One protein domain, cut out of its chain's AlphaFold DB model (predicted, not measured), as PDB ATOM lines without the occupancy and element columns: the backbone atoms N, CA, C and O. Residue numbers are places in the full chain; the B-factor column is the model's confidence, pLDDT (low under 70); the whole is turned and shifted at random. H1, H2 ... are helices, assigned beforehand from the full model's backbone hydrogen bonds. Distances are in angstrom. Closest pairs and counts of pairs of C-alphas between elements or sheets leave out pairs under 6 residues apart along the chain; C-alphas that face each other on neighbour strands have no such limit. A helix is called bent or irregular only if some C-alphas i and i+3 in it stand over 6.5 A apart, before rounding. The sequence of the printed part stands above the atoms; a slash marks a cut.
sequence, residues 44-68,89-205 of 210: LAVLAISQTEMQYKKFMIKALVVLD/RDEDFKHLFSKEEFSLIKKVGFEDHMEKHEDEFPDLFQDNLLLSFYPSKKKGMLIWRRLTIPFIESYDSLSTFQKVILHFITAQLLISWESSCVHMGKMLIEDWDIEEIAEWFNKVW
ATOM      1  N   LEU A  44      15.742  26.523 -25.233       87.06
ATOM      2  CA  LEU A  44      15.447  27.361 -26.404       87.06
ATOM      3  C   LEU A  44      15.219  28.820 -26.005       87.06
ATOM      4  O   LEU A  44      15.663  29.726 -26.709       87.06
ATOM      5  N   ALA A  45      14.585  29.059 -24.856       87.38
ATOM      6  CA  ALA A  45      14.431  30.404 -24.329       87.38
ATOM      7  C   ALA A  45      15.773  31.020 -23.930       87.38
ATOM      8  O   ALA A  45      16.034  32.160 -24.305       87.38
ATOM      9  N   VAL A  46      16.644  30.275 -23.236       83.50
ATOM     10  CA  VAL A  46      18.007  30.731 -22.902       83.50
ATOM     11  C   VAL A  46      18.798  31.062 -24.170       83.50
ATOM     12  O   VAL A  46      19.415  32.124 -24.248       83.50
ATOM     13  N   LEU A  47      18.721  30.204 -25.192       81.88
ATOM     14  CA  LEU A  47      19.326  30.442 -26.503       81.88
ATOM     15  C   LEU A  47      18.763  31.709 -27.163       81.88
ATOM     16  O   LEU A  47      19.520  32.462 -27.761       81.88
ATOM     17  N   ALA A  48      17.467  31.993 -27.037       84.12
ATOM     18  CA  ALA A  48      16.861  33.186 -27.621       84.12
ATOM     19  C   ALA A  48      17.225  34.501 -26.891       84.12
ATOM     20  O   ALA A  48      17.319  35.543 -27.541       84.12
ATOM     21  N   ILE A  49      17.424  34.486 -25.562       78.19
ATOM     22  CA  ILE A  49      17.542  35.710 -24.726       78.19
ATOM     23  C   ILE A  49      18.947  36.030 -24.214       78.19
ATOM     24  O   ILE A  49      19.128  36.908 -23.367       78.19
ATOM     25  N   SER A  50      19.949  35.315 -24.695       69.25
ATOM     26  CA  SER A  50      21.345  35.493 -24.308       69.25
ATOM     27  C   SER A  50      21.829  36.955 -24.387       69.25
ATOM     28  O   SER A  50      21.665  37.603 -25.421       69.25
ATOM     29  N   GLN A  51      22.436  37.471 -23.309       63.81
ATOM     30  CA  GLN A  51      22.546  38.917 -23.032       63.81
ATOM     31  C   GLN A  51      23.607  39.694 -23.831       63.81
ATOM     32  O   GLN A  51      23.531  40.919 -23.905       63.81
ATOM     33  N   THR A  52      24.580  39.025 -24.446       67.25
ATOM     34  CA  THR A  52      25.490  39.644 -25.421       67.25
ATOM     35  C   THR A  52      25.628  38.728 -26.626       67.25
ATOM     36  O   THR A  52      25.593  37.507 -26.475       67.25
ATOM     37  N   GLU A  53      25.855  39.295 -27.814       68.69
ATOM     38  CA  GLU A  53      26.146  38.511 -29.023       68.69
ATOM     39  C   GLU A  53      27.319  37.539 -28.785       68.69
ATOM     40  O   GLU A  53      27.311  36.414 -29.271       68.69
ATOM     41  N   MET A  54      28.308  37.927 -27.973       74.69
ATOM     42  CA  MET A  54      29.443  37.070 -27.623       74.69
ATOM     43  C   MET A  54      29.063  35.915 -26.682       74.69
ATOM     44  O   MET A  54      29.477  34.781 -26.922       74.69
ATOM     45  N   GLN A  55      28.306  36.169 -25.609       75.56
ATOM     46  CA  GLN A  55      27.849  35.109 -24.697       75.56
ATOM     47  C   GLN A  55      26.908  34.151 -25.419       75.56
ATOM     48  O   GLN A  55      27.088  32.939 -25.346       75.56
ATOM     49  N   TYR A  56      25.968  34.699 -26.190       76.75
ATOM     50  CA  TYR A  56      25.146  33.936 -27.117       76.75
ATOM     51  C   TYR A  56      25.997  33.014 -27.980       76.75
ATOM     52  O   TYR A  56      25.762  31.804 -28.049       76.75
ATOM     53  N   LYS A  57      27.030  33.607 -28.598       77.69
ATOM     54  CA  LYS A  57      27.872  32.905 -29.543       77.69
ATOM     55  C   LYS A  57      28.508  31.674 -28.911       77.69
ATOM     56  O   LYS A  57      28.415  30.553 -29.410       77.69
ATOM     57  N   LYS A  58      29.123  31.899 -27.753       81.88
ATOM     58  CA  LYS A  58      29.768  30.847 -26.975       81.88
ATOM     59  C   LYS A  58      28.775  29.779 -26.521       81.88
ATOM     60  O   LYS A  58      29.074  28.591 -26.618       81.88
ATOM     61  N   PHE A  59      27.585  30.183 -26.091       81.50
ATOM     62  CA  PHE A  59      26.575  29.256 -25.599       81.50
ATOM     63  C   PHE A  59      26.069  28.294 -26.678       81.50
ATOM     64  O   PHE A  59      26.012  27.091 -26.437       81.50
ATOM     65  N   MET A  60      25.803  28.767 -27.901       82.06
ATOM     66  CA  MET A  60      25.472  27.855 -29.004       82.06
ATOM     67  C   MET A  60      26.618  26.917 -29.367       82.06
ATOM     68  O   MET A  60      26.355  25.769 -29.708       82.06
ATOM     69  N   ILE A  61      27.879  27.382 -29.334       83.06
ATOM     70  CA  ILE A  61      29.012  26.472 -29.580       83.06
ATOM     71  C   ILE A  61      28.985  25.359 -28.543       83.06
ATOM     72  O   ILE A  61      29.089  24.190 -28.897       83.06
ATOM     73  N   LYS A  62      28.822  25.720 -27.272       84.00
ATOM     74  CA  LYS A  62      28.761  24.760 -26.178       84.00
ATOM     75  C   LYS A  62      27.611  23.772 -26.379       84.00
ATOM     76  O   LYS A  62      27.838  22.572 -26.273       84.00
ATOM     77  N   ALA A  63      26.432  24.259 -26.770       83.94
ATOM     78  CA  ALA A  63      25.282  23.427 -27.122       83.94
ATOM     79  C   ALA A  63      25.573  22.470 -28.297       83.94
ATOM     80  O   ALA A  63      25.197  21.306 -28.228       83.94
ATOM     81  N   LEU A  64      26.287  22.923 -29.336       83.50
ATOM     82  CA  LEU A  64      26.710  22.090 -30.468       83.50
ATOM     83  C   LEU A  64      27.748  21.031 -30.085       83.50
ATOM     84  O   LEU A  64      27.634  19.882 -30.495       83.50
ATOM     85  N   VAL A  65      28.757  21.400 -29.291       82.88
ATOM     86  CA  VAL A  65      29.822  20.487 -28.837       82.88
ATOM     87  C   VAL A  65      29.243  19.308 -28.059       82.88
ATOM     88  O   VAL A  65      29.767  18.198 -28.125       82.88
ATOM     89  N   VAL A  66      28.153  19.537 -27.327       77.31
ATOM     90  CA  VAL A  66      27.477  18.490 -26.562       77.31
ATOM     91  C   VAL A  66      26.206  17.984 -27.235       77.31
ATOM     92  O   VAL A  66      25.509  17.198 -26.607       77.31
ATOM     93  N   LEU A  67      25.906  18.369 -28.484       73.88
ATOM     94  CA  LEU A  67      24.631  18.070 -29.154       73.88
ATOM     95  C   LEU A  67      24.350  16.562 -29.243       73.88
ATOM     96  O   LEU A  67      23.228  16.135 -28.977       73.88
ATOM     97  N   ASP A  68      25.381  15.754 -29.521       63.66
ATOM     98  CA  ASP A  68      25.335  14.276 -29.520       63.66
ATOM     99  C   ASP A  68      25.064  13.666 -28.136       63.66
ATOM    100  O   ASP A  68      24.735  12.489 -28.007       63.66
ATOM    101  N   ARG A  89      36.813  24.900 -24.531       78.75
ATOM    102  CA  ARG A  89      38.177  24.371 -24.548       78.75
ATOM    103  C   ARG A  89      38.595  24.085 -25.981       78.75
ATOM    104  O   ARG A  89      37.853  23.467 -26.741       78.75
ATOM    105  N   ASP A  90      39.810  24.483 -26.343       76.12
ATOM    106  CA  ASP A  90      40.340  24.274 -27.695       76.12
ATOM    107  C   ASP A  90      40.361  22.784 -28.082       76.12
ATOM    108  O   ASP A  90      40.172  22.424 -29.244       76.12
ATOM    109  N   GLU A  91      40.571  21.891 -27.112       79.31
ATOM    110  CA  GLU A  91      40.612  20.439 -27.301       79.31
ATOM    111  C   GLU A  91      39.307  19.873 -27.865       79.31
ATOM    112  O   GLU A  91      39.349  18.856 -28.568       79.31
ATOM    113  N   ASP A  92      38.182  20.542 -27.599       81.06
ATOM    114  CA  ASP A  92      36.872  20.169 -28.119       81.06
ATOM    115  C   ASP A  92      36.802  20.396 -29.651       81.06
ATOM    116  O   ASP A  92      35.971  19.791 -30.317       81.06
ATOM    117  N   PHE A  93      37.733  21.154 -30.254       84.81
ATOM    118  CA  PHE A  93      37.746  21.480 -31.694       84.81
ATOM    119  C   PHE A  93      38.840  20.826 -32.518       84.81
ATOM    120  O   PHE A  93      38.834  20.950 -33.741       84.81
ATOM    121  N   LYS A  94      39.784  20.120 -31.891       85.44
ATOM    122  CA  LYS A  94      40.956  19.554 -32.585       85.44
ATOM    123  C   LYS A  94      40.614  18.655 -33.783       85.44
ATOM    124  O   LYS A  94      41.469  18.409 -34.619       85.44
ATOM    125  N   HIS A  95      39.401  18.107 -33.806       85.81
ATOM    126  CA  HIS A  95      38.920  17.183 -34.826       85.81
ATOM    127  C   HIS A  95      38.235  17.890 -36.007       85.81
ATOM    128  O   HIS A  95      38.024  17.265 -37.038       85.81
ATOM    129  N   LEU A  96      37.907  19.178 -35.865       85.81
ATOM    130  CA  LEU A  96      37.247  19.983 -36.895       85.81
ATOM    131  C   LEU A  96      38.233  20.583 -37.907       85.81
ATOM    132  O   LEU A  96      37.820  21.070 -38.956       85.81
ATOM    133  N   PHE A  97      39.524  20.600 -37.578       87.25
ATOM    134  CA  PHE A  97      40.563  21.321 -38.309       87.25
ATOM    135  C   PHE A  97      41.781  20.425 -38.547       87.25
ATOM    136  O   PHE A  97      42.087  19.544 -37.740       87.25
ATOM    137  N   SER A  98      42.518  20.684 -39.627       89.56
ATOM    138  CA  SER A  98      43.878  20.167 -39.801       89.56
ATOM    139  C   SER A  98      44.797  20.665 -38.679       89.56
ATOM    140  O   SER A  98      44.485  21.605 -37.941       89.56
ATOM    141  N   LYS A  99      45.970  20.043 -38.530       90.44
ATOM    142  CA  LYS A  99      46.921  20.398 -37.467       90.44
ATOM    143  C   LYS A  99      47.412  21.845 -37.603       90.44
ATOM    144  O   LYS A  99      47.610  22.536 -36.597       90.44
ATOM    145  N   GLU A 100      47.618  22.284 -38.837       90.19
ATOM    146  CA  GLU A 100      48.094  23.610 -39.199       90.19
ATOM    147  C   GLU A 100      47.001  24.662 -38.937       90.19
ATOM    148  O   GLU A 100      47.251  25.619 -38.201       90.19
ATOM    149  N   GLU A 101      45.771  24.432 -39.417       89.88
ATOM    150  CA  GLU A 101      44.610  25.295 -39.135       89.88
ATOM    151  C   GLU A 101      44.340  25.392 -37.627       89.88
ATOM    152  O   GLU A 101      44.152  26.482 -37.084       89.88
ATOM    153  N   PHE A 102      44.374  24.266 -36.909       90.62
ATOM    154  CA  PHE A 102      44.135  24.250 -35.467       90.62
ATOM    155  C   PHE A 102      45.179  25.082 -34.712       90.62
ATOM    156  O   PHE A 102      44.847  25.836 -33.797       90.62
ATOM    157  N   SER A 103      46.445  25.018 -35.135       90.81
ATOM    158  CA  SER A 103      47.527  25.821 -34.551       90.81
ATOM    159  C   SER A 103      47.325  27.329 -34.748       90.81
ATOM    160  O   SER A 103      47.720  28.107 -33.874       90.81
ATOM    161  N   LEU A 104      46.716  27.746 -35.866       89.56
ATOM    162  CA  LEU A 104      46.292  29.129 -36.102       89.56
ATOM    163  C   LEU A 104      45.119  29.503 -35.186       89.56
ATOM    164  O   LEU A 104      45.191  30.510 -34.478       89.56
ATOM    165  N   ILE A 105      44.067  28.680 -35.158       87.62
ATOM    166  CA  ILE A 105      42.835  28.940 -34.399       87.62
ATOM    167  C   ILE A 105      43.129  29.140 -32.906       87.62
ATOM    168  O   ILE A 105      42.529  30.020 -32.292       87.62
ATOM    169  N   LYS A 106      44.094  28.418 -32.319       88.62
ATOM    170  CA  LYS A 106      44.510  28.620 -30.914       88.62
ATOM    171  C   LYS A 106      45.090  30.010 -30.618       88.62
ATOM    172  O   LYS A 106      45.092  30.437 -29.468       88.62
ATOM    173  N   LYS A 107      45.626  30.706 -31.624       87.75
ATOM    174  CA  LYS A 107      46.337  31.985 -31.454       87.75
ATOM    175  C   LYS A 107      45.464  33.208 -31.716       87.75
ATOM    176  O   LYS A 107      45.811  34.293 -31.261       87.75
ATOM    177  N   VAL A 108      44.372  33.046 -32.458       87.00
ATOM    178  CA  VAL A 108      43.485  34.147 -32.852       87.00
ATOM    179  C   VAL A 108      42.291  34.274 -31.905       87.00
ATOM    180  O   VAL A 108      41.767  33.287 -31.368       87.00
ATOM    181  N   GLY A 109      41.869  35.518 -31.687       85.25
ATOM    182  CA  GLY A 109      40.707  35.865 -30.885       85.25
ATOM    183  C   GLY A 109      39.410  35.350 -31.507       85.25
ATOM    184  O   GLY A 109      39.312  35.118 -32.708       85.25
ATOM    185  N   PHE A 110      38.385  35.161 -30.679       83.06
ATOM    186  CA  PHE A 110      37.104  34.590 -31.109       83.06
ATOM    187  C   PHE A 110      36.380  35.422 -32.186       83.06
ATOM    188  O   PHE A 110      35.760  34.867 -33.093       83.06
ATOM    189  N   GLU A 111      36.497  36.749 -32.105       84.19
ATOM    190  CA  GLU A 111      35.902  37.703 -33.050       84.19
ATOM    191  C   GLU A 111      36.869  38.120 -34.173       84.19
ATOM    192  O   GLU A 111      36.516  38.965 -34.996       84.19
ATOM    193  N   ASP A 112      38.073  37.537 -34.228       88.38
ATOM    194  CA  ASP A 112      39.052  37.878 -35.256       88.38
ATOM    195  C   ASP A 112      38.594  37.408 -36.639       88.38
ATOM    196  O   ASP A 112      38.069  36.305 -36.821       88.38
ATOM    197  N   HIS A 113      38.860  38.274 -37.611       88.06
ATOM    198  CA  HIS A 113      38.678  38.061 -39.038       88.06
ATOM    199  C   HIS A 113      39.715  37.068 -39.584       88.06
ATOM    200  O   HIS A 113      40.927  37.270 -39.433       88.06
ATOM    201  N   MET A 114      39.227  35.997 -40.205       88.06
ATOM    202  CA  MET A 114      39.995  34.858 -40.706       88.06
ATOM    203  C   MET A 114      40.309  34.972 -42.204       88.06
ATOM    204  O   MET A 114      41.185  34.263 -42.683       88.06
ATOM    205  N   GLU A 115      39.672  35.892 -42.937       85.38
ATOM    206  CA  GLU A 115      39.931  36.133 -44.368       85.38
ATOM    207  C   GLU A 115      41.383  36.502 -44.667       85.38
ATOM    208  O   GLU A 115      41.918  36.173 -45.718       85.38
ATOM    209  N   LYS A 116      42.053  37.154 -43.712       88.12
ATOM    210  CA  LYS A 116      43.460  37.554 -43.830       88.12
ATOM    211  C   LYS A 116      44.422  36.360 -43.904       88.12
ATOM    212  O   LYS A 116      45.605  36.559 -44.149       88.12
ATOM    213  N   HIS A 117      43.921  35.155 -43.639       87.69
ATOM    214  CA  HIS A 117      44.664  33.902 -43.656       87.69
ATOM    215  C   HIS A 117      44.284  33.003 -44.847       87.69
ATOM    216  O   HIS A 117      44.772  31.881 -44.912       87.69
ATOM    217  N   GLU A 118      43.449  33.465 -45.790       83.62
ATOM    218  CA  GLU A 118      42.996  32.659 -46.944       83.62
ATOM    219  C   GLU A 118      44.138  32.192 -47.840       83.62
ATOM    220  O   GLU A 118      44.150  31.038 -48.257       83.62
ATOM    221  N   ASP A 119      45.125  33.053 -48.083       85.69
ATOM    222  CA  ASP A 119      46.276  32.701 -48.921       85.69
ATOM    223  C   ASP A 119      47.174  31.639 -48.261       85.69
ATOM    224  O   ASP A 119      47.813  30.842 -48.946       85.69
ATOM    225  N   GLU A 120      47.229  31.623 -46.925       88.00
ATOM    226  CA  GLU A 120      48.026  30.670 -46.141       88.00
ATOM    227  C   GLU A 120      47.265  29.352 -45.904       88.00
ATOM    228  O   GLU A 120      47.875  28.284 -45.857       88.00
ATOM    229  N   PHE A 121      45.933  29.419 -45.800       86.25
ATOM    230  CA  PHE A 121      45.034  28.293 -45.535       86.25
ATOM    231  C   PHE A 121      43.850  28.304 -46.521       86.25
ATOM    232  O   PHE A 121      42.727  28.645 -46.136       86.25
ATOM    233  N   PRO A 122      44.064  27.909 -47.790       80.44
ATOM    234  CA  PRO A 122      43.041  27.998 -48.840       80.44
ATOM    235  C   PRO A 122      41.806  27.120 -48.582       80.44
ATOM    236  O   PRO A 122      40.726  27.387 -49.115       80.44
ATOM    237  N   ASP A 123      41.942  26.100 -47.735       82.94
ATOM    238  CA  ASP A 123      40.868  25.161 -47.399       82.94
ATOM    239  C   ASP A 123      40.120  25.543 -46.109       82.94
ATOM    240  O   ASP A 123      39.144  24.890 -45.736       82.94
ATOM    241  N   LEU A 124      40.507  26.644 -45.447       82.56
ATOM    242  CA  LEU A 124      39.917  27.074 -44.174       82.56
ATOM    243  C   LEU A 124      38.393  27.253 -44.268       82.56
ATOM    244  O   LEU A 124      37.671  26.963 -43.314       82.56
ATOM    245  N   PHE A 125      37.913  27.652 -45.446       79.62
ATOM    246  CA  PHE A 125      36.510  27.896 -45.774       79.62
ATOM    247  C   PHE A 125      35.939  26.889 -46.795       79.62
ATOM    248  O   PHE A 125      34.927  27.151 -47.439       79.62
ATOM    249  N   GLN A 126      36.585  25.740 -46.997       75.06
ATOM    250  CA  GLN A 126      36.110  24.707 -47.924       75.06
ATOM    251  C   GLN A 126      35.442  23.565 -47.167       75.06
ATOM    252  O   GLN A 126      35.946  22.450 -47.082       75.06
ATOM    253  N   ASP A 127      34.285  23.860 -46.593       70.31
ATOM    254  CA  ASP A 127      33.552  22.929 -45.735       70.31
ATOM    255  C   ASP A 127      32.234  22.440 -46.377       70.31
ATOM    256  O   ASP A 127      31.339  21.930 -45.712       70.31
ATOM    257  N   ASN A 128      32.143  22.573 -47.706       68.19
ATOM    258  CA  ASN A 128      31.072  22.079 -48.580       68.19
ATOM    259  C   ASN A 128      29.651  22.608 -48.302       68.19
ATOM    260  O   ASN A 128      28.714  22.186 -48.980       68.19
ATOM    261  N   LEU A 129      29.461  23.562 -47.385       64.69
ATOM    262  CA  LEU A 129      28.165  24.227 -47.220       64.69
ATOM    263  C   LEU A 129      27.983  25.349 -48.255       64.69
ATOM    264  O   LEU A 129      28.937  26.030 -48.643       64.69
ATOM    265  N   LEU A 130      26.733  25.572 -48.672       60.25
ATOM    266  CA  LEU A 130      26.369  26.581 -49.673       60.25
ATOM    267  C   LEU A 130      26.958  27.965 -49.338       60.25
ATOM    268  O   LEU A 130      26.975  28.400 -48.187       60.25
ATOM    269  N   LEU A 131      27.390  28.700 -50.368       56.66
ATOM    270  CA  LEU A 131      27.991  30.033 -50.213       56.66
ATOM    271  C   LEU A 131      27.057  31.048 -49.532       56.66
ATOM    272  O   LEU A 131      27.532  31.986 -48.901       56.66
ATOM    273  N   SER A 132      25.739  30.846 -49.599       53.19
ATOM    274  CA  SER A 132      24.750  31.661 -48.881       53.19
ATOM    275  C   SER A 132      24.881  31.586 -47.352       53.19
ATOM    276  O   SER A 132      24.360  32.458 -46.672       53.19
ATOM    277  N   PHE A 133      25.608  30.598 -46.817       57.56
ATOM    278  CA  PHE A 133      25.912  30.421 -45.390       57.56
ATOM    279  C   PHE A 133      27.214  31.128 -44.947       57.56
ATOM    280  O   PHE A 133      27.767  30.792 -43.898       57.56
ATOM    281  N   TYR A 134      27.759  32.060 -45.741       62.00
ATOM    282  CA  TYR A 134      28.990  32.813 -45.431       62.00
ATOM    283  C   TYR A 134      28.733  34.281 -45.041       62.00
ATOM    284  O   TYR A 134      29.267  35.188 -45.682       62.00
ATOM    285  N   PRO A 135      27.964  34.593 -43.983       55.84
ATOM    286  CA  PRO A 135      27.709  35.991 -43.648       55.84
ATOM    287  C   PRO A 135      28.937  36.660 -43.001       55.84
ATOM    288  O   PRO A 135      29.043  37.883 -43.015       55.84
ATOM    289  N   SER A 136      29.874  35.896 -42.413       65.69
ATOM    290  CA  SER A 136      31.080  36.453 -41.783       65.69
ATOM    291  C   SER A 136      32.216  35.438 -41.620       65.69
ATOM    292  O   SER A 136      32.008  34.285 -41.250       65.69
ATOM    293  N   LYS A 137      33.450  35.893 -41.861       78.00
ATOM    294  CA  LYS A 137      34.682  35.091 -41.802       78.00
ATOM    295  C   LYS A 137      35.364  35.189 -40.427       78.00
ATOM    296  O   LYS A 137      36.575  35.298 -40.337       78.00
ATOM    297  N   LYS A 138      34.593  35.192 -39.334       84.94
ATOM    298  CA  LYS A 138      35.125  35.274 -37.955       84.94
ATOM    299  C   LYS A 138      35.434  33.887 -37.380       84.94
ATOM    300  O   LYS A 138      34.702  32.945 -37.688       84.94
ATOM    301  N   LYS A 139      36.424  33.756 -36.481       86.81
ATOM    302  CA  LYS A 139      36.765  32.468 -35.822       86.81
ATOM    303  C   LYS A 139      35.544  31.769 -35.209       86.81
ATOM    304  O   LYS A 139      35.340  30.586 -35.464       86.81
ATOM    305  N   GLY A 140      34.721  32.475 -34.431       83.94
ATOM    306  CA  GLY A 140      33.539  31.876 -33.795       83.94
ATOM    307  C   GLY A 140      32.514  31.321 -34.786       83.94
ATOM    308  O   GLY A 140      31.982  30.231 -34.590       83.94
ATOM    309  N   MET A 141      32.309  32.031 -35.895       81.31
ATOM    310  CA  MET A 141      31.378  31.643 -36.959       81.31
ATOM    311  C   MET A 141      31.901  30.448 -37.756       81.31
ATOM    312  O   MET A 141      31.135  29.557 -38.109       81.31
ATOM    313  N   LEU A 142      33.214  30.399 -37.988       84.12
ATOM    314  CA  LEU A 142      33.878  29.254 -38.602       84.12
ATOM    315  C   LEU A 142      33.748  27.995 -37.731       84.12
ATOM    316  O   LEU A 142      33.437  26.926 -38.249       84.12
ATOM    317  N   ILE A 143      33.949  28.121 -36.412       86.62
ATOM    318  CA  ILE A 143      33.780  27.007 -35.466       86.62
ATOM    319  C   ILE A 143      32.340  26.490 -35.501       86.62
ATOM    320  O   ILE A 143      32.139  25.287 -35.650       86.62
ATOM    321  N   TRP A 144      31.345  27.379 -35.421       84.75
ATOM    322  CA  TRP A 144      29.938  27.002 -35.572       84.75
ATOM    323  C   TRP A 144      29.670  26.236 -36.850       84.75
ATOM    324  O   TRP A 144      29.096  25.153 -36.812       84.75
ATOM    325  N   ARG A 145      30.124  26.788 -37.971       81.69
ATOM    326  CA  ARG A 145      29.915  26.207 -39.286       81.69
ATOM    327  C   ARG A 145      30.495  24.793 -39.358       81.69
ATOM    328  O   ARG A 145      29.769  23.860 -39.694       81.69
ATOM    329  N   ARG A 146      31.745  24.599 -38.926       84.56
ATOM    330  CA  ARG A 146      32.370  23.267 -38.918       84.56
ATOM    331  C   ARG A 146      31.707  22.290 -37.950       84.56
ATOM    332  O   ARG A 146      31.572  21.120 -38.289       84.56
ATOM    333  N   LEU A 147      31.245  22.757 -36.789       86.75
ATOM    334  CA  LEU A 147      30.488  21.927 -35.847       86.75
ATOM    335  C   LEU A 147      29.146  21.465 -36.415       86.75
ATOM    336  O   LEU A 147      28.706  20.376 -36.079       86.75
ATOM    337  N   THR A 148      28.483  22.270 -37.251       83.31
ATOM    338  CA  THR A 148      27.164  21.908 -37.794       83.31
ATOM    339  C   THR A 148      27.205  20.830 -38.876       83.31
ATOM    340  O   THR A 148      26.212  20.134 -39.055       83.31
ATOM    341  N   ILE A 149      28.327  20.655 -39.580       81.38
ATOM    342  CA  ILE A 149      28.410  19.768 -40.755       81.38
ATOM    343  C   ILE A 149      28.062  18.313 -40.435       81.38
ATOM    344  O   ILE A 149      27.171  17.792 -41.106       81.38
ATOM    345  N   PRO A 150      28.650  17.667 -39.408       82.50
ATOM    346  CA  PRO A 150      28.303  16.286 -39.086       82.50
ATOM    347  C   PRO A 150      26.804  16.110 -38.814       82.50
ATOM    348  O   PRO A 150      26.208  15.138 -39.262       82.50
ATOM    349  N   PHE A 151      26.174  17.090 -38.155       83.88
ATOM    350  CA  PHE A 151      24.737  17.074 -37.863       83.88
ATOM    351  C   PHE A 151      23.876  17.284 -39.108       83.88
ATOM    352  O   PHE A 151      22.797  16.706 -39.217       83.88
ATOM    353  N   ILE A 152      24.336  18.100 -40.058       80.31
ATOM    354  CA  ILE A 152      23.663  18.269 -41.349       80.31
ATOM    355  C   ILE A 152      23.730  16.960 -42.143       80.31
ATOM    356  O   ILE A 152      22.709  16.527 -42.676       80.31
ATOM    357  N   GLU A 153      24.896  16.307 -42.183       81.62
ATOM    358  CA  GLU A 153      25.102  15.022 -42.866       81.62
ATOM    359  C   GLU A 153      24.289  13.884 -42.231       81.62
ATOM    360  O   GLU A 153      23.794  13.006 -42.937       81.62
ATOM    361  N   SER A 154      24.099  13.909 -40.908       85.25
ATOM    362  CA  SER A 154      23.339  12.903 -40.158       85.25
ATOM    363  C   SER A 154      21.916  13.341 -39.792       85.25
ATOM    364  O   SER A 154      21.310  12.755 -38.890       85.25
ATOM    365  N   TYR A 155      21.354  14.350 -40.462       85.12
ATOM    366  CA  TYR A 155      20.128  15.024 -40.016       85.12
ATOM    367  C   TYR A 155      18.931  14.106 -39.771       85.12
ATOM    368  O   TYR A 155      18.212  14.263 -38.783       85.12
ATOM    369  N   ASP A 156      18.714  13.132 -40.656       86.06
ATOM    370  CA  ASP A 156      17.577  12.214 -40.547       86.06
ATOM    371  C   ASP A 156      17.618  11.395 -39.247       86.06
ATOM    372  O   ASP A 156      16.569  11.002 -38.736       86.06
ATOM    373  N   SER A 157      18.812  11.201 -38.677       87.69
ATOM    374  CA  SER A 157      19.026  10.507 -37.403       87.69
ATOM    375  C   SER A 157      18.878  11.396 -36.162       87.69
ATOM    376  O   SER A 157      18.838  10.873 -35.051       87.69
ATOM    377  N   LEU A 158      18.773  12.719 -36.331       86.62
ATOM    378  CA  LEU A 158      18.645  13.655 -35.216       86.62
ATOM    379  C   LEU A 158      17.243  13.624 -34.598       86.62
ATOM    380  O   LEU A 158      16.225  13.520 -35.300       86.62
ATOM    381  N   SER A 159      17.188  13.807 -33.279       88.75
ATOM    382  CA  SER A 159      15.944  14.045 -32.547       88.75
ATOM    383  C   SER A 159      15.301  15.370 -32.967       88.75
ATOM    384  O   SER A 159      15.969  16.280 -33.459       88.75
ATOM    385  N   THR A 160      13.993  15.516 -32.749       90.44
ATOM    386  CA  THR A 160      13.264  16.755 -33.066       90.44
ATOM    387  C   THR A 160      13.900  17.975 -32.398       90.44
ATOM    388  O   THR A 160      14.090  19.001 -33.047       90.44
ATOM    389  N   PHE A 161      14.325  17.847 -31.139       88.75
ATOM    390  CA  PHE A 161      15.009  18.920 -30.423       88.75
ATOM    391  C   PHE A 161      16.351  19.296 -31.069       88.75
ATOM    392  O   PHE A 161      16.605  20.471 -31.334       88.75
ATOM    393  N   GLN A 162      17.185  18.305 -31.403       87.12
ATOM    394  CA  GLN A 162      18.462  18.535 -32.089       87.12
ATOM    395  C   GLN A 162      18.258  19.229 -33.442       87.12
ATOM    396  O   GLN A 162      19.026  20.126 -33.796       87.12
ATOM    397  N   LYS A 163      17.192  18.876 -34.171       88.62
ATOM    398  CA  LYS A 163      16.811  19.545 -35.421       88.62
ATOM    399  C   LYS A 163      16.474  21.015 -35.188       88.62
ATOM    400  O   LYS A 163      16.966  21.855 -35.934       88.62
ATOM    401  N   VAL A 164      15.708  21.350 -34.144       90.19
ATOM    402  CA  VAL A 164      15.408  22.754 -33.795       90.19
ATOM    403  C   VAL A 164      16.685  23.541 -33.505       90.19
ATOM    404  O   VAL A 164      16.845  24.643 -34.028       90.19
ATOM    405  N   ILE A 165      17.615  22.979 -32.725       87.75
ATOM    406  CA  ILE A 165      18.904  23.626 -32.447       87.75
ATOM    407  C   ILE A 165      19.675  23.858 -33.749       87.75
ATOM    408  O   ILE A 165      20.090  24.982 -34.018       87.75
ATOM    409  N   LEU A 166      19.820  22.835 -34.594       85.12
ATOM    410  CA  LEU A 166      20.538  22.954 -35.864       85.12
ATOM    411  C   LEU A 166      19.918  24.010 -36.793       85.12
ATOM    412  O   LEU A 166      20.634  24.824 -37.385       85.12
ATOM    413  N   HIS A 167      18.590  24.028 -36.896       84.50
ATOM    414  CA  HIS A 167      17.849  25.011 -37.683       84.50
ATOM    415  C   HIS A 167      18.024  26.428 -37.155       84.50
ATOM    416  O   HIS A 167      18.275  27.349 -37.929       84.50
ATOM    417  N   PHE A 168      17.934  26.605 -35.839       84.56
ATOM    418  CA  PHE A 168      18.132  27.899 -35.201       84.56
ATOM    419  C   PHE A 168      19.538  28.443 -35.471       84.56
ATOM    420  O   PHE A 168      19.699  29.604 -35.843       84.56
ATOM    421  N   ILE A 169      20.550  27.581 -35.367       81.56
ATOM    422  CA  ILE A 169      21.941  27.922 -35.669       81.56
ATOM    423  C   ILE A 169      22.127  28.228 -37.152       81.56
ATOM    424  O   ILE A 169      22.876  29.128 -37.515       81.56
ATOM    425  N   THR A 170      21.413  27.535 -38.030       76.12
ATOM    426  CA  THR A 170      21.452  27.850 -39.453       76.12
ATOM    427  C   THR A 170      20.795  29.194 -39.770       76.12
ATOM    428  O   THR A 170      21.361  29.991 -40.516       76.12
ATOM    429  N   ALA A 171      19.630  29.489 -39.191       76.56
ATOM    430  CA  ALA A 171      18.935  30.758 -39.404       76.56
ATOM    431  C   ALA A 171      19.825  31.963 -39.038       76.56
ATOM    432  O   ALA A 171      19.859  32.962 -39.763       76.56
ATOM    433  N   GLN A 172      20.633  31.817 -37.984       75.25
ATOM    434  CA  GLN A 172      21.666  32.776 -37.579       75.25
ATOM    435  C   GLN A 172      22.719  33.022 -38.660       75.25
ATOM    436  O   GLN A 172      23.083  34.169 -38.920       75.25
ATOM    437  N   LEU A 173      23.201  31.952 -39.299       71.75
ATOM    438  CA  LEU A 173      24.168  32.039 -40.394       71.75
ATOM    439  C   LEU A 173      23.572  32.684 -41.656       71.75
ATOM    440  O   LEU A 173      24.324  33.130 -42.512       71.75
ATOM    441  N   LEU A 174      22.250  32.727 -41.818       67.06
ATOM    442  CA  LEU A 174      21.634  33.185 -43.068       67.06
ATOM    443  C   LEU A 174      21.078  34.609 -43.010       67.06
ATOM    444  O   LEU A 174      21.140  35.321 -44.009       67.06
ATOM    445  N   ILE A 175      20.490  35.018 -41.884       64.19
ATOM    446  CA  ILE A 175      19.706  36.261 -41.812       64.19
ATOM    447  C   ILE A 175      20.369  37.256 -40.872       64.19
ATOM    448  O   ILE A 175      20.874  38.288 -41.305       64.19
ATOM    449  N   SER A 176      20.332  36.964 -39.578       67.94
ATOM    450  CA  SER A 176      20.983  37.733 -38.524       67.94
ATOM    451  C   SER A 176      20.741  37.053 -37.185       67.94
ATOM    452  O   SER A 176      19.851  36.199 -37.045       67.94
ATOM    453  N   TRP A 177      21.486  37.507 -36.181       71.81
ATOM    454  CA  TRP A 177      21.278  37.049 -34.825       71.81
ATOM    455  C   TRP A 177      19.931  37.422 -34.240       71.81
ATOM    456  O   TRP A 177      19.168  36.569 -33.785       71.81
ATOM    457  N   GLU A 178      19.627  38.706 -34.299       73.50
ATOM    458  CA  GLU A 178      18.481  39.251 -33.604       73.50
ATOM    459  C   GLU A 178      17.164  38.734 -34.185       73.50
ATOM    460  O   GLU A 178      16.290  38.293 -33.440       73.50
ATOM    461  N   SER A 179      17.034  38.709 -35.517       76.06
ATOM    462  CA  SER A 179      15.811  38.231 -36.165       76.06
ATOM    463  C   SER A 179      15.534  36.771 -35.819       76.06
ATOM    464  O   SER A 179      14.399  36.435 -35.492       76.06
ATOM    465  N   SER A 180      16.553  35.911 -35.836       79.31
ATOM    466  CA  SER A 180      16.381  34.491 -35.515       79.31
ATOM    467  C   SER A 180      15.948  34.299 -34.055       79.31
ATOM    468  O   SER A 180      15.016  33.539 -33.791       79.31
ATOM    469  N   CYS A 181      16.546  35.045 -33.114       83.31
ATOM    470  CA  CYS A 181      16.149  35.036 -31.700       83.31
ATOM    471  C   CYS A 181      14.703  35.495 -31.489       83.31
ATOM    472  O   CYS A 181      13.956  34.855 -30.750       83.31
ATOM    473  N   VAL A 182      14.283  36.567 -32.169       84.25
ATOM    474  CA  VAL A 182      12.906  37.075 -32.096       84.25
ATOM    475  C   VAL A 182      11.901  36.037 -32.599       84.25
ATOM    476  O   VAL A 182      10.875  35.832 -31.954       84.25
ATOM    477  N   HIS A 183      12.179  35.354 -33.715       86.94
ATOM    478  CA  HIS A 183      11.260  34.349 -34.265       86.94
ATOM    479  C   HIS A 183      11.115  33.142 -33.333       86.94
ATOM    480  O   HIS A 183       9.990  32.785 -32.983       86.94
ATOM    481  N   MET A 184      12.236  32.572 -32.875       90.19
ATOM    482  CA  MET A 184      12.227  31.466 -31.911       90.19
ATOM    483  C   MET A 184      11.495  31.863 -30.625       90.19
ATOM    484  O   MET A 184      10.630  31.143 -30.132       90.19
ATOM    485  N   GLY A 185      11.805  33.044 -30.092       91.44
ATOM    486  CA  GLY A 185      11.203  33.508 -28.855       91.44
ATOM    487  C   GLY A 185       9.694  33.727 -28.952       91.44
ATOM    488  O   GLY A 185       8.982  33.429 -27.995       91.44
ATOM    489  N   LYS A 186       9.183  34.209 -30.092       91.94
ATOM    490  CA  LYS A 186       7.734  34.350 -30.314       91.94
ATOM    491  C   LYS A 186       7.019  33.004 -30.283       91.94
ATOM    492  O   LYS A 186       6.013  32.896 -29.592       91.94
ATOM    493  N   MET A 187       7.568  31.981 -30.938       94.38
ATOM    494  CA  MET A 187       6.998  30.624 -30.911       94.38
ATOM    495  C   MET A 187       6.920  30.077 -29.486       94.38
ATOM    496  O   MET A 187       5.893  29.545 -29.076       94.38
ATOM    497  N   LEU A 188       7.971  30.289 -28.687       94.12
ATOM    498  CA  LEU A 188       7.977  29.900 -27.275       94.12
ATOM    499  C   LEU A 188       6.950  30.688 -26.449       94.12
ATOM    500  O   LEU A 188       6.308  30.128 -25.563       94.12
ATOM    501  N   ILE A 189       6.771  31.986 -26.709       93.94
ATOM    502  CA  ILE A 189       5.744  32.801 -26.039       93.94
ATOM    503  C   ILE A 189       4.346  32.278 -26.372       93.94
ATOM    504  O   ILE A 189       3.533  32.164 -25.457       93.94
ATOM    505  N   GLU A 190       4.111  31.918 -27.631       94.38
ATOM    506  CA  GLU A 190       2.863  31.352 -28.154       94.38
ATOM    507  C   GLU A 190       2.645  29.872 -27.789       94.38
ATOM    508  O   GLU A 190       1.660  29.285 -28.226       94.38
ATOM    509  N   ASP A 191       3.523  29.285 -26.968       93.75
ATOM    510  CA  ASP A 191       3.432  27.899 -26.484       93.75
ATOM    511  C   ASP A 191       3.484  26.834 -27.589       93.75
ATOM    512  O   ASP A 191       2.975  25.732 -27.399       93.75
ATOM    513  N   TRP A 192       4.162  27.124 -28.702       95.81
ATOM    514  CA  TRP A 192       4.400  26.126 -29.744       95.81
ATOM    515  C   TRP A 192       5.185  24.942 -29.178       95.81
ATOM    516  O   TRP A 192       6.127  25.103 -28.386       95.81
ATOM    517  N   ASP A 193       4.823  23.743 -29.617       94.25
ATOM    518  CA  ASP A 193       5.565  22.540 -29.268       94.25
ATOM    519  C   ASP A 193       6.821  22.384 -30.135       94.25
ATOM    520  O   ASP A 193       6.930  22.911 -31.242       94.25
ATOM    521  N   ILE A 194       7.812  21.646 -29.622       92.75
ATOM    522  CA  ILE A 194       9.124  21.470 -30.273       92.75
ATOM    523  C   ILE A 194       8.978  20.894 -31.691       92.75
ATOM    524  O   ILE A 194       9.744  21.250 -32.586       92.75
ATOM    525  N   GLU A 195       7.984  20.030 -31.904       93.81
ATOM    526  CA  GLU A 195       7.658  19.465 -33.215       93.81
ATOM    527  C   GLU A 195       7.148  20.529 -34.192       93.81
ATOM    528  O   GLU A 195       7.677  20.636 -35.296       93.81
ATOM    529  N   GLU A 196       6.223  21.391 -33.766       95.12
ATOM    530  CA  GLU A 196       5.694  22.487 -34.588       95.12
ATOM    531  C   GLU A 196       6.792  23.494 -34.957       95.12
ATOM    532  O   GLU A 196       6.882  23.955 -36.099       95.12
ATOM    533  N   ILE A 197       7.671  23.799 -33.998       93.56
ATOM    534  CA  ILE A 197       8.842  24.650 -34.219       93.56
ATOM    535  C   ILE A 197       9.747  24.008 -35.282       93.56
ATOM    536  O   ILE A 197      10.119  24.668 -36.255       93.56
ATOM    537  N   ALA A 198      10.076  22.719 -35.140       90.75
ATOM    538  CA  ALA A 198      10.925  22.002 -36.089       90.75
ATOM    539  C   ALA A 198      10.328  21.970 -37.505       90.75
ATOM    540  O   ALA A 198      11.039  22.221 -38.480       90.75
ATOM    541  N   GLU A 199       9.028  21.694 -37.626       90.06
ATOM    542  CA  GLU A 199       8.315  21.690 -38.905       90.06
ATOM    543  C   GLU A 199       8.343  23.062 -39.581       90.06
ATOM    544  O   GLU A 199       8.586  23.162 -40.790       90.06
ATOM    545  N   TRP A 200       8.134  24.129 -38.808       89.44
ATOM    546  CA  TRP A 200       8.188  25.488 -39.329       89.44
ATOM    547  C   TRP A 200       9.581  25.849 -39.837       89.44
ATOM    548  O   TRP A 200       9.708  26.321 -40.969       89.44
ATOM    549  N   PHE A 201      10.626  25.570 -39.051       83.25
ATOM    550  CA  PHE A 201      12.004  25.799 -39.481       83.25
ATOM    551  C   PHE A 201      12.329  25.013 -40.755       83.25
ATOM    552  O   PHE A 201      12.847  25.592 -41.706       83.25
ATOM    553  N   ASN A 202      11.937  23.739 -40.824       79.25
ATOM    554  CA  ASN A 202      12.135  22.898 -42.004       79.25
ATOM    555  C   ASN A 202      11.423  23.444 -43.258       79.25
ATOM    556  O   ASN A 202      11.905  23.272 -44.377       79.25
ATOM    557  N   LYS A 203      10.280  24.116 -43.086       79.12
ATOM    558  CA  LYS A 203       9.532  24.752 -44.178       79.12
ATOM    559  C   LYS A 203      10.155  26.073 -44.635       79.12
ATOM    560  O   LYS A 203      10.147  26.359 -45.831       79.12
ATOM    561  N   VAL A 204      10.616  26.902 -43.700       70.25
ATOM    562  CA  VAL A 204      11.106  28.264 -43.981       70.25
ATOM    563  C   VAL A 204      12.572  28.267 -44.402       70.25
ATOM    564  O   VAL A 204      12.936  28.986 -45.332       70.25
ATOM    565  N   TRP A 205      13.392  27.427 -43.776       67.62
ATOM    566  CA  TRP A 205      14.773  27.180 -44.169       67.62
ATOM    567  C   TRP A 205      14.923  25.707 -44.508       67.62
ATOM    568  O   TRP A 205      15.376  24.919 -43.675       67.62
TER     569      TRP A 205
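What this domain is: This is residues 44 to 68 and 89 to 205 of the 210 residues of an uncharacterized protein of Candidatus Micrarchaeota archaeon RBG_16_49_10 (UniProt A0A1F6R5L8). The long helices H5 and H6 form a hairpin that makes a loosely formed bundle with H2, three helices whose centres form a triangle. H7 and H8 pack on H6 at one end of the long axis, with H1 on H7; at the other end lie short H3 and H4, and residues 106 to 138 loop from H4 back to H5. The printed part has 142 residues with eight named helices, H1 to H8 along the chain, and no named strand: all helix. The whole is compact, with a radius of gyration of the C-alphas of 15.4 A and spans of 48 by 32 by 27 A.

Where its parts are: H5, residues 139 to 153, measures 22.1 A, from C-alpha 139 at (36.765, 32.468, -35.822); it is only just irregular, with C-alphas 147 and 150 6.9 A apart. H6, residues 160 to 174, measures 21.0 A. H2 is residues 53 to 65, H7 177 to 189, H1 44 to 49, H3 90 to 93 and H4 99 to 105. H8, residues 194 to 204, ends with C-alpha 204 at (11.106, 28.264, -43.981).

How they stand to each other: The hub H6 touches H5 at a steep tilt of 44 degrees, opposite ways; their closest C-alphas, Thr 148 and Leu 166, are 7.0 A apart. H6 touches H8, closest at the C-alphas of Val 164 and Ala 198, 5.1 A. Residues 168 to 172 of H6 touch residues 180 to 184 of H7, a hairpin, closest at the C-alphas of Gln 172 and Ser 180, 5.9 A. H2 touches H5, closest at the C-alphas of Ile 61 and Trp 144, 6.1 A. H1 touches H7, closest at the C-alphas of Ala 48 and Cys 181, 4.5 A. H3 and H4 touch no helix. Every O i to N i+4 pair is within hydrogen-bond range in H1, H2, H4, H6, H7 and H8, and 8 of 11 in H5; H3 is too short for such a pair.

The domain as a whole: The C-alphas farthest apart, Glu 120 and Asp 191, are 48.8 A apart. Residues 69 to 88 are not printed; C-alphas 68 and 89 are 17.1 A apart across the cut. The link from H4 to H5 is long, 33 residues. Mean pLDDT of the printed part is 81.9; residues under 70 include 128 to 136.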